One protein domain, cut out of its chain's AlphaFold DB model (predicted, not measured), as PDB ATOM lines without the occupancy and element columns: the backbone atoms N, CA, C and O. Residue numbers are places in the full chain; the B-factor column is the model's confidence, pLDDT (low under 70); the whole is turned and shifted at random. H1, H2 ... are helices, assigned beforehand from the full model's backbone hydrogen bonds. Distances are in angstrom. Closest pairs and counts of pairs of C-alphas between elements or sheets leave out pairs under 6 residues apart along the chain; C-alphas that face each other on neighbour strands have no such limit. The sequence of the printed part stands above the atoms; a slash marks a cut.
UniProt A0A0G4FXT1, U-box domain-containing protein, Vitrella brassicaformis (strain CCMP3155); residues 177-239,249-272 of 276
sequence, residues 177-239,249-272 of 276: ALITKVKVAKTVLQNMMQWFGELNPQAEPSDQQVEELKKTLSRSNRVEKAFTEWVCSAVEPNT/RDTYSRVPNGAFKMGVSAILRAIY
ATOM      1  N   ALA A 177       8.871 -50.523  46.622       95.88
ATOM      2  CA  ALA A 177       8.943 -49.768  47.871       95.88
ATOM      3  C   ALA A 177       7.586 -49.173  48.306       95.88
ATOM      4  O   ALA A 177       7.313 -49.101  49.504       95.88
ATOM      5  N   LEU A 178       6.730 -48.765  47.361       95.94
ATOM      6  CA  LEU A 178       5.370 -48.292  47.637       95.94
ATOM      7  C   LEU A 178       4.481 -49.456  48.089       95.94
ATOM      8  O   LEU A 178       3.849 -49.360  49.139       95.94
ATOM      9  N   ILE A 179       4.524 -50.586  47.372       95.88
ATOM     10  CA  ILE A 179       3.791 -51.815  47.726       95.88
ATOM     11  C   ILE A 179       4.124 -52.254  49.161       95.88
ATOM     12  O   ILE A 179       3.224 -52.508  49.961       95.88
ATOM     13  N   THR A 180       5.410 -52.291  49.525       95.81
ATOM     14  CA  THR A 180       5.852 -52.652  50.883       95.81
ATOM     15  C   THR A 180       5.325 -51.677  51.940       95.81
ATOM     16  O   THR A 180       4.834 -52.113  52.981       95.81
ATOM     17  N   LYS A 181       5.357 -50.361  51.682       95.94
ATOM     18  CA  LYS A 181       4.811 -49.349  52.606       95.94
ATOM     19  C   LYS A 181       3.300 -49.507  52.811       95.94
ATOM     20  O   LYS A 181       2.844 -49.415  53.948       95.94
ATOM     21  N   VAL A 182       2.543 -49.784  51.745       94.62
ATOM     22  CA  VAL A 182       1.091 -50.030  51.815       94.62
ATOM     23  C   VAL A 182       0.788 -51.310  52.602       94.62
ATOM     24  O   VAL A 182      -0.039 -51.273  53.507       94.62
ATOM     25  N   LYS A 183       1.514 -52.412  52.353       93.69
ATOM     26  CA  LYS A 183       1.370 -53.674  53.110       93.69
ATOM     27  C   LYS A 183       1.631 -53.512  54.615       93.69
ATOM     28  O   LYS A 183       0.957 -54.147  55.423       93.69
ATOM     29  N   VAL A 184       2.587 -52.664  55.005       95.75
ATOM     30  CA  VAL A 184       2.862 -52.348  56.422       95.75
ATOM     31  C   VAL A 184       1.765 -51.460  57.025       95.75
ATOM     32  O   VAL A 184       1.376 -51.653  58.178       95.75
ATOM     33  N   ALA A 185       1.225 -50.511  56.258       95.50
ATOM     34  CA  ALA A 185       0.154 -49.611  56.681       95.50
ATOM     35  C   ALA A 185      -1.234 -50.282  56.596       95.50
ATOM     36  O   ALA A 185      -2.080 -49.879  55.800       95.50
ATOM     37  N   LYS A 186      -1.482 -51.292  57.445       92.69
ATOM     38  CA  LYS A 186      -2.707 -52.124  57.433       92.69
ATOM     39  C   LYS A 186      -4.019 -51.335  57.320       92.69
ATOM     40  O   LYS A 186      -4.892 -51.744  56.568       92.69
ATOM     41  N   THR A 187      -4.151 -50.212  58.028       92.38
ATOM     42  CA  THR A 187      -5.351 -49.353  57.990       92.38
ATOM     43  C   THR A 187      -5.565 -48.685  56.633       92.38
ATOM     44  O   THR A 187      -6.695 -48.572  56.177       92.38
ATOM     45  N   VAL A 188      -4.486 -48.281  55.956       93.00
ATOM     46  CA  VAL A 188      -4.551 -47.729  54.598       93.00
ATOM     47  C   VAL A 188      -4.954 -48.821  53.610       93.00
ATOM     48  O   VAL A 188      -5.863 -48.611  52.815       93.00
ATOM     49  N   LEU A 189      -4.336 -50.004  53.701       92.06
ATOM     50  CA  LEU A 189      -4.670 -51.136  52.836       92.06
ATOM     51  C   LEU A 189      -6.122 -51.602  53.030       92.06
ATOM     52  O   LEU A 189      -6.818 -51.818  52.045       92.06
ATOM     53  N   GLN A 190      -6.598 -51.702  54.273       91.62
ATOM     54  CA  GLN A 190      -7.981 -52.074  54.579       91.62
ATOM     55  C   GLN A 190      -8.981 -51.083  53.969       91.62
ATOM     56  O   GLN A 190      -9.927 -51.511  53.314       91.62
ATOM     57  N   ASN A 191      -8.742 -49.777  54.110       89.06
ATOM     58  CA  ASN A 191      -9.592 -48.754  53.503       89.06
ATOM     59  C   ASN A 191      -9.538 -48.795  51.962       89.06
ATOM     60  O   ASN A 191     -10.578 -48.688  51.324       89.06
ATOM     61  N   MET A 192      -8.359 -49.001  51.356       89.75
ATOM     62  CA  MET A 192      -8.230 -49.185  49.900       89.75
ATOM     63  C   MET A 192      -9.004 -50.420  49.411       89.75
ATOM     64  O   MET A 192      -9.632 -50.367  48.359       89.75
ATOM     65  N   MET A 193      -8.982 -51.525  50.167       86.38
ATOM     66  CA  MET A 193      -9.732 -52.742  49.840       86.38
ATOM     67  C   MET A 193     -11.241 -52.570  50.008       86.38
ATOM     68  O   MET A 193     -11.982 -53.028  49.146       86.38
ATOM     69  N   GLN A 194     -11.696 -51.917  51.081       86.25
ATOM     70  CA  GLN A 194     -13.114 -51.610  51.281       86.25
ATOM     71  C   GLN A 194     -13.636 -50.765  50.112       86.25
ATOM     72  O   GLN A 194     -14.597 -51.150  49.452       86.25
ATOM     73  N   TRP A 195     -12.929 -49.681  49.792       81.62
ATOM     74  CA  TRP A 195     -13.235 -48.798  48.670       81.62
ATOM     75  C   TRP A 195     -13.288 -49.547  47.330       81.62
ATOM     76  O   TRP A 195     -14.217 -49.365  46.550       81.62
ATOM     77  N   PHE A 196     -12.340 -50.453  47.072       76.50
ATOM     78  CA  PHE A 196     -12.337 -51.261  45.848       76.50
ATOM     79  C   PHE A 196     -13.449 -52.323  45.814       76.50
ATOM     80  O   PHE A 196     -13.928 -52.652  44.736       76.50
ATOM     81  N   GLY A 197     -13.878 -52.846  46.967       72.12
ATOM     82  CA  GLY A 197     -15.014 -53.769  47.069       72.12
ATOM     83  C   GLY A 197     -16.379 -53.089  46.900       72.12
ATOM     84  O   GLY A 197     -17.321 -53.722  46.432       72.12
ATOM     85  N   GLU A 198     -16.480 -51.805  47.250       64.94
ATOM     86  CA  GLU A 198     -17.667 -50.969  47.022       64.94
ATOM     87  C   GLU A 198     -17.747 -50.443  45.575       64.94
ATOM     88  O   GLU A 198     -18.834 -50.138  45.080       64.94
ATOM     89  N   LEU A 199     -16.617 -50.371  44.862       56.78
ATOM     90  CA  LEU A 199     -16.583 -49.974  43.458       56.78
ATOM     91  C   LEU A 199     -16.960 -51.123  42.522       56.78
ATOM     92  O   LEU A 199     -16.239 -52.103  42.344       56.78
ATOM     93  N   ASN A 200     -18.059 -50.922  41.801       58.25
ATOM     94  CA  ASN A 200     -18.360 -51.696  40.605       58.25
ATOM     95  C   ASN A 200     -17.202 -51.491  39.597       58.25
ATOM     96  O   ASN A 200     -16.902 -50.337  39.284       58.25
ATOM     97  N   PRO A 201     -16.534 -52.540  39.073       58.16
ATOM     98  CA  PRO A 201     -15.285 -52.394  38.306       58.16
ATOM     99  C   PRO A 201     -15.397 -51.538  37.032       58.16
ATOM    100  O   PRO A 201     -14.377 -51.092  36.511       58.16
ATOM    101  N   GLN A 202     -16.621 -51.296  36.551       53.34
ATOM    102  CA  GLN A 202     -16.937 -50.452  35.392       53.34
ATOM    103  C   GLN A 202     -17.472 -49.052  35.758       53.34
ATOM    104  O   GLN A 202     -17.697 -48.243  34.865       53.34
ATOM    105  N   ALA A 203     -17.705 -48.747  37.038       64.81
ATOM    106  CA  ALA A 203     -18.174 -47.430  37.472       64.81
ATOM    107  C   ALA A 203     -16.995 -46.499  37.778       64.81
ATOM    108  O   ALA A 203     -15.976 -46.916  38.343       64.81
ATOM    109  N   GLU A 204     -17.125 -45.223  37.429       63.81
ATOM    110  CA  GLU A 204     -16.223 -44.184  37.919       63.81
ATOM    111  C   GLU A 204     -16.534 -43.865  39.392       63.81
ATOM    112  O   GLU A 204     -17.705 -43.851  39.776       63.81
ATOM    113  N   PRO A 205     -15.509 -43.687  40.249       69.25
ATOM    114  CA  PRO A 205     -15.713 -43.299  41.634       69.25
ATOM    115  C   PRO A 205     -16.206 -41.856  41.668       69.25
ATOM    116  O   PRO A 205     -15.716 -41.019  40.911       69.25
ATOM    117  N   SER A 206     -17.123 -41.545  42.580       79.06
ATOM    118  CA  SER A 206     -17.514 -40.154  42.800       79.06
ATOM    119  C   SER A 206     -16.345 -39.338  43.362       79.06
ATOM    120  O   SER A 206     -15.473 -39.868  44.059       79.06
ATOM    121  N   ASP A 207     -16.343 -38.025  43.129       78.62
ATOM    122  CA  ASP A 207     -15.304 -37.141  43.673       78.62
ATOM    123  C   ASP A 207     -15.220 -37.232  45.204       78.62
ATOM    124  O   ASP A 207     -14.127 -37.252  45.769       78.62
ATOM    125  N   GLN A 208     -16.358 -37.408  45.886       83.69
ATOM    126  CA  GLN A 208     -16.403 -37.645  47.332       83.69
ATOM    127  C   GLN A 208     -15.639 -38.919  47.735       83.69
ATOM    128  O   GLN A 208     -14.850 -38.888  48.680       83.69
ATOM    129  N   GLN A 209     -15.826 -40.029  47.011       81.50
ATOM    130  CA  GLN A 209     -15.089 -41.274  47.253       81.50
ATOM    131  C   GLN A 209     -13.581 -41.101  47.026       81.50
ATOM    132  O   GLN A 209     -12.777 -41.750  47.700       81.50
ATOM    133  N   VAL A 210     -13.179 -40.242  46.086       85.12
ATOM    134  CA  VAL A 210     -11.767 -39.919  45.845       85.12
ATOM    135  C   VAL A 210     -11.197 -39.056  46.977       85.12
ATOM    136  O   VAL A 210     -10.114 -39.362  47.476       85.12
ATOM    137  N   GLU A 211     -11.930 -38.048  47.455       87.31
ATOM    138  CA  GLU A 211     -11.527 -37.207  48.592       87.31
ATOM    139  C   GLU A 211     -11.401 -37.988  49.911       87.31
ATOM    140  O   GLU A 211     -10.434 -37.813  50.658       87.31
ATOM    141  N   GLU A 212     -12.315 -38.918  50.195       89.81
ATOM    142  CA  GLU A 212     -12.214 -39.793  51.373       89.81
ATOM    143  C   GLU A 212     -10.981 -40.711  51.319       89.81
ATOM    144  O   GLU A 212     -10.335 -40.975  52.348       89.81
ATOM    145  N   LEU A 213     -10.592 -41.148  50.118       87.12
ATOM    146  CA  LEU A 213      -9.391 -41.948  49.919       87.12
ATOM    147  C   LEU A 213      -8.108 -41.101  49.984       87.12
ATOM    148  O   LEU A 213      -7.161 -41.523  50.651       87.12
ATOM    149  N   LYS A 214      -8.082 -39.883  49.419       89.94
ATOM    150  CA  LYS A 214      -6.997 -38.897  49.636       89.94
ATOM    151  C   LYS A 214      -6.787 -38.657  51.137       89.94
ATOM    152  O   LYS A 214      -5.697 -38.889  51.660       89.94
ATOM    153  N   LYS A 215      -7.864 -38.338  51.866       91.19
ATOM    154  CA  LYS A 215      -7.883 -38.149  53.330       91.19
ATOM    155  C   LYS A 215      -7.406 -39.379  54.107       91.19
ATOM    156  O   LYS A 215      -6.842 -39.236  55.193       91.19
ATOM    157  N   THR A 216      -7.615 -40.585  53.577       91.69
ATOM    158  CA  THR A 216      -7.075 -41.830  54.142       91.69
ATOM    159  C   THR A 216      -5.570 -41.963  53.895       91.69
ATOM    160  O   THR A 216      -4.839 -42.273  54.839       91.69
ATOM    161  N   LEU A 217      -5.085 -41.712  52.673       90.50
ATOM    162  CA  LEU A 217      -3.656 -41.782  52.341       90.50
ATOM    163  C   LEU A 217      -2.836 -40.778  53.165       90.50
ATOM    164  O   LEU A 217      -1.814 -41.164  53.737       90.50
ATOM    165  N   SER A 218      -3.325 -39.544  53.329       91.44
ATOM    166  CA  SER A 218      -2.677 -38.494  54.134       91.44
ATOM    167  C   SER A 218      -2.636 -38.780  55.647       91.44
ATOM    168  O   SER A 218      -1.986 -38.057  56.396       91.44
ATOM    169  N   ARG A 219      -3.252 -39.871  56.140       92.38
ATOM    170  CA  ARG A 219      -2.980 -40.385  57.504       92.38
ATOM    171  C   ARG A 219      -1.610 -41.065  57.612       92.38
ATOM    172  O   ARG A 219      -1.148 -41.337  58.718       92.38
ATOM    173  N   SER A 220      -0.964 -41.371  56.487       95.25
ATOM    174  CA  SER A 220       0.329 -42.047  56.421       95.25
ATOM    175  C   SER A 220       1.272 -41.319  55.464       95.25
ATOM    176  O   SER A 220       1.466 -41.741  54.325       95.25
ATOM    177  N   ASN A 221       1.946 -40.275  55.964       93.00
ATOM    178  CA  ASN A 221       2.932 -39.462  55.225       93.00
ATOM    179  C   ASN A 221       3.936 -40.295  54.392       93.00
ATOM    180  O   ASN A 221       4.414 -39.856  53.347       93.00
ATOM    181  N   ARG A 222       4.294 -41.506  54.854       93.94
ATOM    182  CA  ARG A 222       5.210 -42.418  54.141       93.94
ATOM    183  C   ARG A 222       4.586 -43.037  52.889       93.94
ATOM    184  O   ARG A 222       5.315 -43.249  51.919       93.94
ATOM    185  N   VAL A 223       3.293 -43.365  52.940       94.50
ATOM    186  CA  VAL A 223       2.518 -43.891  51.808       94.50
ATOM    187  C   VAL A 223       2.115 -42.740  50.894       94.50
ATOM    188  O   VAL A 223       2.443 -42.807  49.717       94.50
ATOM    189  N   GLU A 224       1.524 -41.667  51.432       94.25
ATOM    190  CA  GLU A 224       1.145 -40.455  50.687       94.25
ATOM    191  C   GLU A 224       2.295 -39.934  49.822       94.25
ATOM    192  O   GLU A 224       2.136 -39.816  48.606       94.25
ATOM    193  N   LYS A 225       3.480 -39.697  50.412       94.00
ATOM    194  CA  LYS A 225       4.637 -39.189  49.663       94.00
ATOM    195  C   LYS A 225       5.029 -40.124  48.517       94.00
ATOM    196  O   LYS A 225       5.216 -39.659  47.403       94.00
ATOM    197  N   ALA A 226       5.140 -41.424  48.784       94.62
ATOM    198  CA  ALA A 226       5.583 -42.401  47.785       94.62
ATOM    199  C   ALA A 226       4.531 -42.668  46.695       94.62
ATOM    200  O   ALA A 226       4.887 -42.977  45.564       94.62
ATOM    201  N   PHE A 227       3.248 -42.554  47.038       94.56
ATOM    202  CA  PHE A 227       2.141 -42.647  46.095       94.56
ATOM    203  C   PHE A 227       2.106 -41.413  45.190       94.56
ATOM    204  O   PHE A 227       2.075 -41.556  43.975       94.56
ATOM    205  N   THR A 228       2.186 -40.213  45.771       91.94
ATOM    206  CA  THR A 228       2.223 -38.946  45.023       91.94
ATOM    207  C   THR A 228       3.433 -38.889  44.098       91.94
ATOM    208  O   THR A 228       3.285 -38.569  42.930       91.94
ATOM    209  N   GLU A 229       4.624 -39.231  44.595       93.31
ATOM    210  CA  GLU A 229       5.865 -39.251  43.812       93.31
ATOM    211  C   GLU A 229       5.748 -40.163  42.582       93.31
ATOM    212  O   GLU A 229       6.130 -39.760  41.488       93.31
ATOM    213  N   TRP A 230       5.139 -41.345  42.730       94.19
ATOM    214  CA  TRP A 230       4.872 -42.242  41.607       94.19
ATOM    215  C   TRP A 230       3.789 -41.704  40.655       94.19
ATOM    216  O   TRP A 230       4.043 -41.587  39.458       94.19
ATOM    217  N   VAL A 231       2.610 -41.321  41.153       91.69
ATOM    218  CA  VAL A 231       1.498 -40.866  40.297       91.69
ATOM    219  C   VAL A 231       1.849 -39.573  39.549       91.69
ATOM    220  O   VAL A 231       1.631 -39.488  38.343       91.69
ATOM    221  N   CYS A 232       2.486 -38.605  40.210       89.38
ATOM    222  CA  CYS A 232       2.967 -37.375  39.577       89.38
ATOM    223  C   CYS A 232       4.164 -37.590  38.636       89.38
ATOM    224  O   CYS A 232       4.488 -36.676  37.886       89.38
ATOM    225  N   SER A 233       4.830 -38.753  38.664       89.19
ATOM    226  CA  SER A 233       5.856 -39.096  37.664       89.19
ATOM    227  C   SER A 233       5.269 -39.670  36.367       89.19
ATOM    228  O   SER A 233       5.960 -39.683  35.353       89.19
ATOM    229  N   ALA A 234       4.010 -40.125  36.397       86.06
ATOM    230  CA  ALA A 234       3.306 -40.702  35.248       86.06
ATOM    231  C   ALA A 234       2.272 -39.757  34.607       86.06
ATOM    232  O   ALA A 234       1.867 -39.971  33.468       86.06
ATOM    233  N   VAL A 235       1.830 -38.723  35.327       83.44
ATOM    234  CA  VAL A 235       1.062 -37.615  34.750       83.44
ATOM    235  C   VAL A 235       2.064 -36.623  34.166       83.44
ATOM    236  O   VAL A 235       2.851 -36.043  34.916       83.44
ATOM    237  N   GLU A 236       2.052 -36.428  32.845       75.75
ATOM    238  CA  GLU A 236       2.874 -35.387  32.220       75.75
ATOM    239  C   GLU A 236       2.580 -34.025  32.873       75.75
ATOM    240  O   GLU A 236       1.422 -33.742  33.206       75.75
ATOM    241  N   PRO A 237       3.596 -33.174  33.109       71.88
ATOM    242  CA  PRO A 237       3.407 -31.896  33.782       71.88
ATOM    243  C   PRO A 237       2.577 -30.964  32.894       71.88
ATOM    244  O   PRO A 237       3.133 -30.229  32.080       71.88
ATOM    245  N   ASN A 238       1.253 -31.012  33.078       60.91
ATOM    246  CA  ASN A 238       0.277 -30.301  32.264       60.91
ATOM    247  C   ASN A 238       0.682 -28.826  32.126       60.91
ATOM    248  O   ASN A 238       0.745 -28.087  33.118       60.91
ATOM    249  N   THR A 239       1.012 -28.425  30.897       50.41
ATOM    250  CA  THR A 239       1.680 -27.157  30.577       50.41
ATOM    251  C   THR A 239       0.859 -25.930  30.969       50.41
ATOM    252  O   THR A 239       1.429 -24.855  31.171       50.41
ATOM    253  N   ARG A 249      -0.763 -27.278  50.961       63.78
ATOM    254  CA  ARG A 249      -0.996 -28.652  51.448       63.78
ATOM    255  C   ARG A 249      -1.928 -29.617  50.719       63.78
ATOM    256  O   ARG A 249      -1.901 -30.775  51.121       63.78
ATOM    257  N   ASP A 250      -2.639 -29.255  49.658       72.69
ATOM    258  CA  ASP A 250      -3.243 -30.304  48.826       72.69
ATOM    259  C   ASP A 250      -2.185 -30.970  47.926       72.69
ATOM    260  O   ASP A 250      -1.917 -30.542  46.797       72.69
ATOM    261  N   THR A 251      -1.584 -32.035  48.465       78.12
ATOM    262  CA  THR A 251      -0.614 -32.926  47.813       78.12
ATOM    263  C   THR A 251      -1.147 -33.534  46.505       78.12
ATOM    264  O   THR A 251      -0.353 -33.918  45.646       78.12
ATOM    265  N   TYR A 252      -2.473 -33.601  46.337       79.31
ATOM    266  CA  TYR A 252      -3.160 -34.277  45.238       79.31
ATOM    267  C   TYR A 252      -3.826 -33.340  44.226       79.31
ATOM    268  O   TYR A 252      -4.258 -33.815  43.181       79.31
ATOM    269  N   SER A 253      -3.828 -32.027  44.464       80.12
ATOM    270  CA  SER A 253      -4.398 -30.993  43.573       80.12
ATOM    271  C   SER A 253      -3.923 -31.021  42.107       80.12
ATOM    272  O   SER A 253      -4.548 -30.412  41.244       80.12
ATOM    273  N   ARG A 254      -2.815 -31.713  41.807       78.81
ATOM    274  CA  ARG A 254      -2.258 -31.893  40.449       78.81
ATOM    275  C   ARG A 254      -2.601 -33.230  39.791       78.81
ATOM    276  O   ARG A 254      -2.208 -33.455  38.652       78.81
ATOM    277  N   VAL A 255      -3.257 -34.136  40.509       83.44
ATOM    278  CA  VAL A 255      -3.546 -35.498  40.057       83.44
ATOM    279  C   VAL A 255      -5.018 -35.577  39.648       83.44
ATOM    280  O   VAL A 255      -5.877 -35.464  40.521       83.44
ATOM    281  N   PRO A 256      -5.338 -35.820  38.362       85.12
ATOM    282  CA  PRO A 256      -6.713 -36.069  37.939       85.12
ATOM    283  C   PRO A 256      -7.326 -37.247  38.706       85.12
ATOM    284  O   PRO A 256      -6.662 -38.268  38.916       85.12
ATOM    285  N   ASN A 257      -8.603 -37.150  39.083       84.25
ATOM    286  CA  ASN A 257      -9.276 -38.177  39.890       84.25
ATOM    287  C   ASN A 257      -9.237 -39.574  39.218       84.25
ATOM    288  O   ASN A 257      -9.025 -40.584  39.897       84.25
ATOM    289  N   GLY A 258      -9.284 -39.640  37.880       83.19
ATOM    290  CA  GLY A 258      -9.058 -40.872  37.109       83.19
ATOM    291  C   GLY A 258      -7.644 -41.467  37.262       83.19
ATOM    292  O   GLY A 258      -7.501 -42.672  37.480       83.19
ATOM    293  N   ALA A 259      -6.592 -40.639  37.243       87.38
ATOM    294  CA  ALA A 259      -5.214 -41.086  37.489       87.38
ATOM    295  C   ALA A 259      -5.048 -41.628  38.918       87.38
ATOM    296  O   ALA A 259      -4.432 -42.674  39.131       87.38
ATOM    297  N   PHE A 260      -5.662 -40.957  39.896       89.25
ATOM    298  CA  PHE A 260      -5.678 -41.398  41.288       89.25
ATOM    299  C   PHE A 260      -6.350 -42.777  41.437       89.25
ATOM    300  O   PHE A 260      -5.748 -43.691  42.012       89.25
ATOM    301  N   LYS A 261      -7.539 -42.976  40.839       85.75
ATOM    302  CA  LYS A 261      -8.244 -44.276  40.787       85.75
ATOM    303  C   LYS A 261      -7.365 -45.373  40.187       85.75
ATOM    304  O   LYS A 261      -7.268 -46.467  40.750       85.75
ATOM    305  N   MET A 262      -6.723 -45.102  39.051       87.50
ATOM    306  CA  MET A 262      -5.866 -46.081  38.379       87.50
ATOM    307  C   MET A 262      -4.635 -46.440  39.221       87.50
ATOM    308  O   MET A 262      -4.307 -47.622  39.326       87.50
ATOM    309  N   GLY A 263      -4.019 -45.466  39.898       91.62
ATOM    310  CA  GLY A 263      -2.886 -45.697  40.797       91.62
ATOM    311  C   GLY A 263      -3.248 -46.610  41.974       91.62
ATOM    312  O   GLY A 263      -2.560 -47.597  42.241       91.62
ATOM    313  N   VAL A 264      -4.377 -46.337  42.636       91.50
ATOM    314  CA  VAL A 264      -4.940 -47.184  43.707       91.50
ATOM    315  C   VAL A 264      -5.210 -48.604  43.199       91.50
ATOM    316  O   VAL A 264      -4.785 -49.580  43.821       91.50
ATOM    317  N   SER A 265      -5.860 -48.721  42.039       87.69
ATOM    318  CA  SER A 265      -6.223 -50.008  41.431       87.69
ATOM    319  C   SER A 265      -4.991 -50.849  41.082       87.69
ATOM    320  O   SER A 265      -4.953 -52.048  41.353       87.69
ATOM    321  N   ALA A 266      -3.950 -50.229  40.521       91.12
ATOM    322  CA  ALA A 266      -2.704 -50.907  40.177       91.12
ATOM    323  C   ALA A 266      -1.928 -51.385  41.421       91.12
ATOM    324  O   ALA A 266      -1.347 -52.471  41.392       91.12
ATOM    325  N   ILE A 267      -1.969 -50.644  42.537       93.25
ATOM    326  CA  ILE A 267      -1.412 -51.105  43.820       93.25
ATOM    327  C   ILE A 267      -2.156 -52.341  44.328       93.25
ATOM    328  O   ILE A 267      -1.511 -53.311  44.722       93.25
ATOM    329  N   LEU A 268      -3.491 -52.338  44.296       90.62
ATOM    330  CA  LEU A 268      -4.282 -53.481  44.758       90.62
ATOM    331  C   LEU A 268      -4.040 -54.729  43.901       90.62
ATOM    332  O   LEU A 268      -3.780 -55.786  44.471       90.62
ATOM    333  N   ARG A 269      -3.981 -54.599  42.566       89.06
ATOM    334  CA  ARG A 269      -3.563 -55.685  41.650       89.06
ATOM    335  C   ARG A 269      -2.174 -56.233  41.990       89.06
ATOM    336  O   ARG A 269      -1.976 -57.443  42.030       89.06
ATOM    337  N   ALA A 270      -1.211 -55.360  42.288       91.62
ATOM    338  CA  ALA A 270       0.152 -55.766  42.639       91.62
ATOM    339  C   ALA A 270       0.272 -56.410  44.040       91.62
ATOM    340  O   ALA A 270       1.237 -57.125  44.317       91.62
ATOM    341  N   ILE A 271      -0.689 -56.166  44.938       92.50
ATOM    342  CA  ILE A 271      -0.783 -56.826  46.250       92.50
ATOM    343  C   ILE A 271      -1.545 -58.158  46.143       92.50
ATOM    344  O   ILE A 271      -1.128 -59.129  46.776       92.50
ATOM    345  N   TYR A 272      -2.612 -58.206  45.337       89.69
ATOM    346  CA  TYR A 272      -3.559 -59.319  45.207       89.69
ATOM    347  C   TYR A 272      -3.758 -59.751  43.737       89.69
ATOM    348  O   TYR A 272      -4.860 -59.626  43.203       89.69
TER     349      TYR A 272
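This is residues 177 to 239 and 249 to 272 of the 276 residues of the protein "U-box domain-containing protein" of Vitrella brassicaformis (strain CCMP3155) (UniProt A0A0G4FXT1). One helix, H5, packs across one side of a group made by the other four, touching each of them: the hairpin of H2 and H3, side by side, and the pair H1 and H4, which touch each other. The printed part has 87 residues with five named helices, H1 to H5 along the chain, and no named strand; its class is all helix. It is compact, with a radius of gyration of the C-alphas of 12.2 A and spans of 35 by 29 by 23 A.

Start at H1, residues 177 to 184; it touches H4, residues 221 to 234, at residues 222 to 227 of H4 alone, closest at the C-alphas of Leu 178 and Ala 226, 5.9 A. Next, H2, residues 186 to 198, and H3, residues 207 to 217, form a hairpin at a shallow tilt of 18 degrees, opposite ways, closest at the C-alphas of Val 188 and Leu 217, 6.4 A. The hub is H5, residues 257 to 271, touching the other four; for instance, the C-alphas of Met 192 and Val 264, its closest to H2, are 7.3 A apart. O i to N i+4 pairs are within hydrogen-bond range throughout H1, H2, H3 and H5, and in 9 of 10 in H4.

Find C-alpha 177 at (8.943, -49.768, 47.871), where H1 begins. H4 runs 20.0 A and H5 21.5 A, ending at C-alpha 271 (-0.783, -56.826, 46.250).

Residues 240 to 248 are cut out, a gap of 21.1 A between C-alphas 239 and 249. Residues 198 to 205, 238 to 239 and 249 have pLDDT under 70.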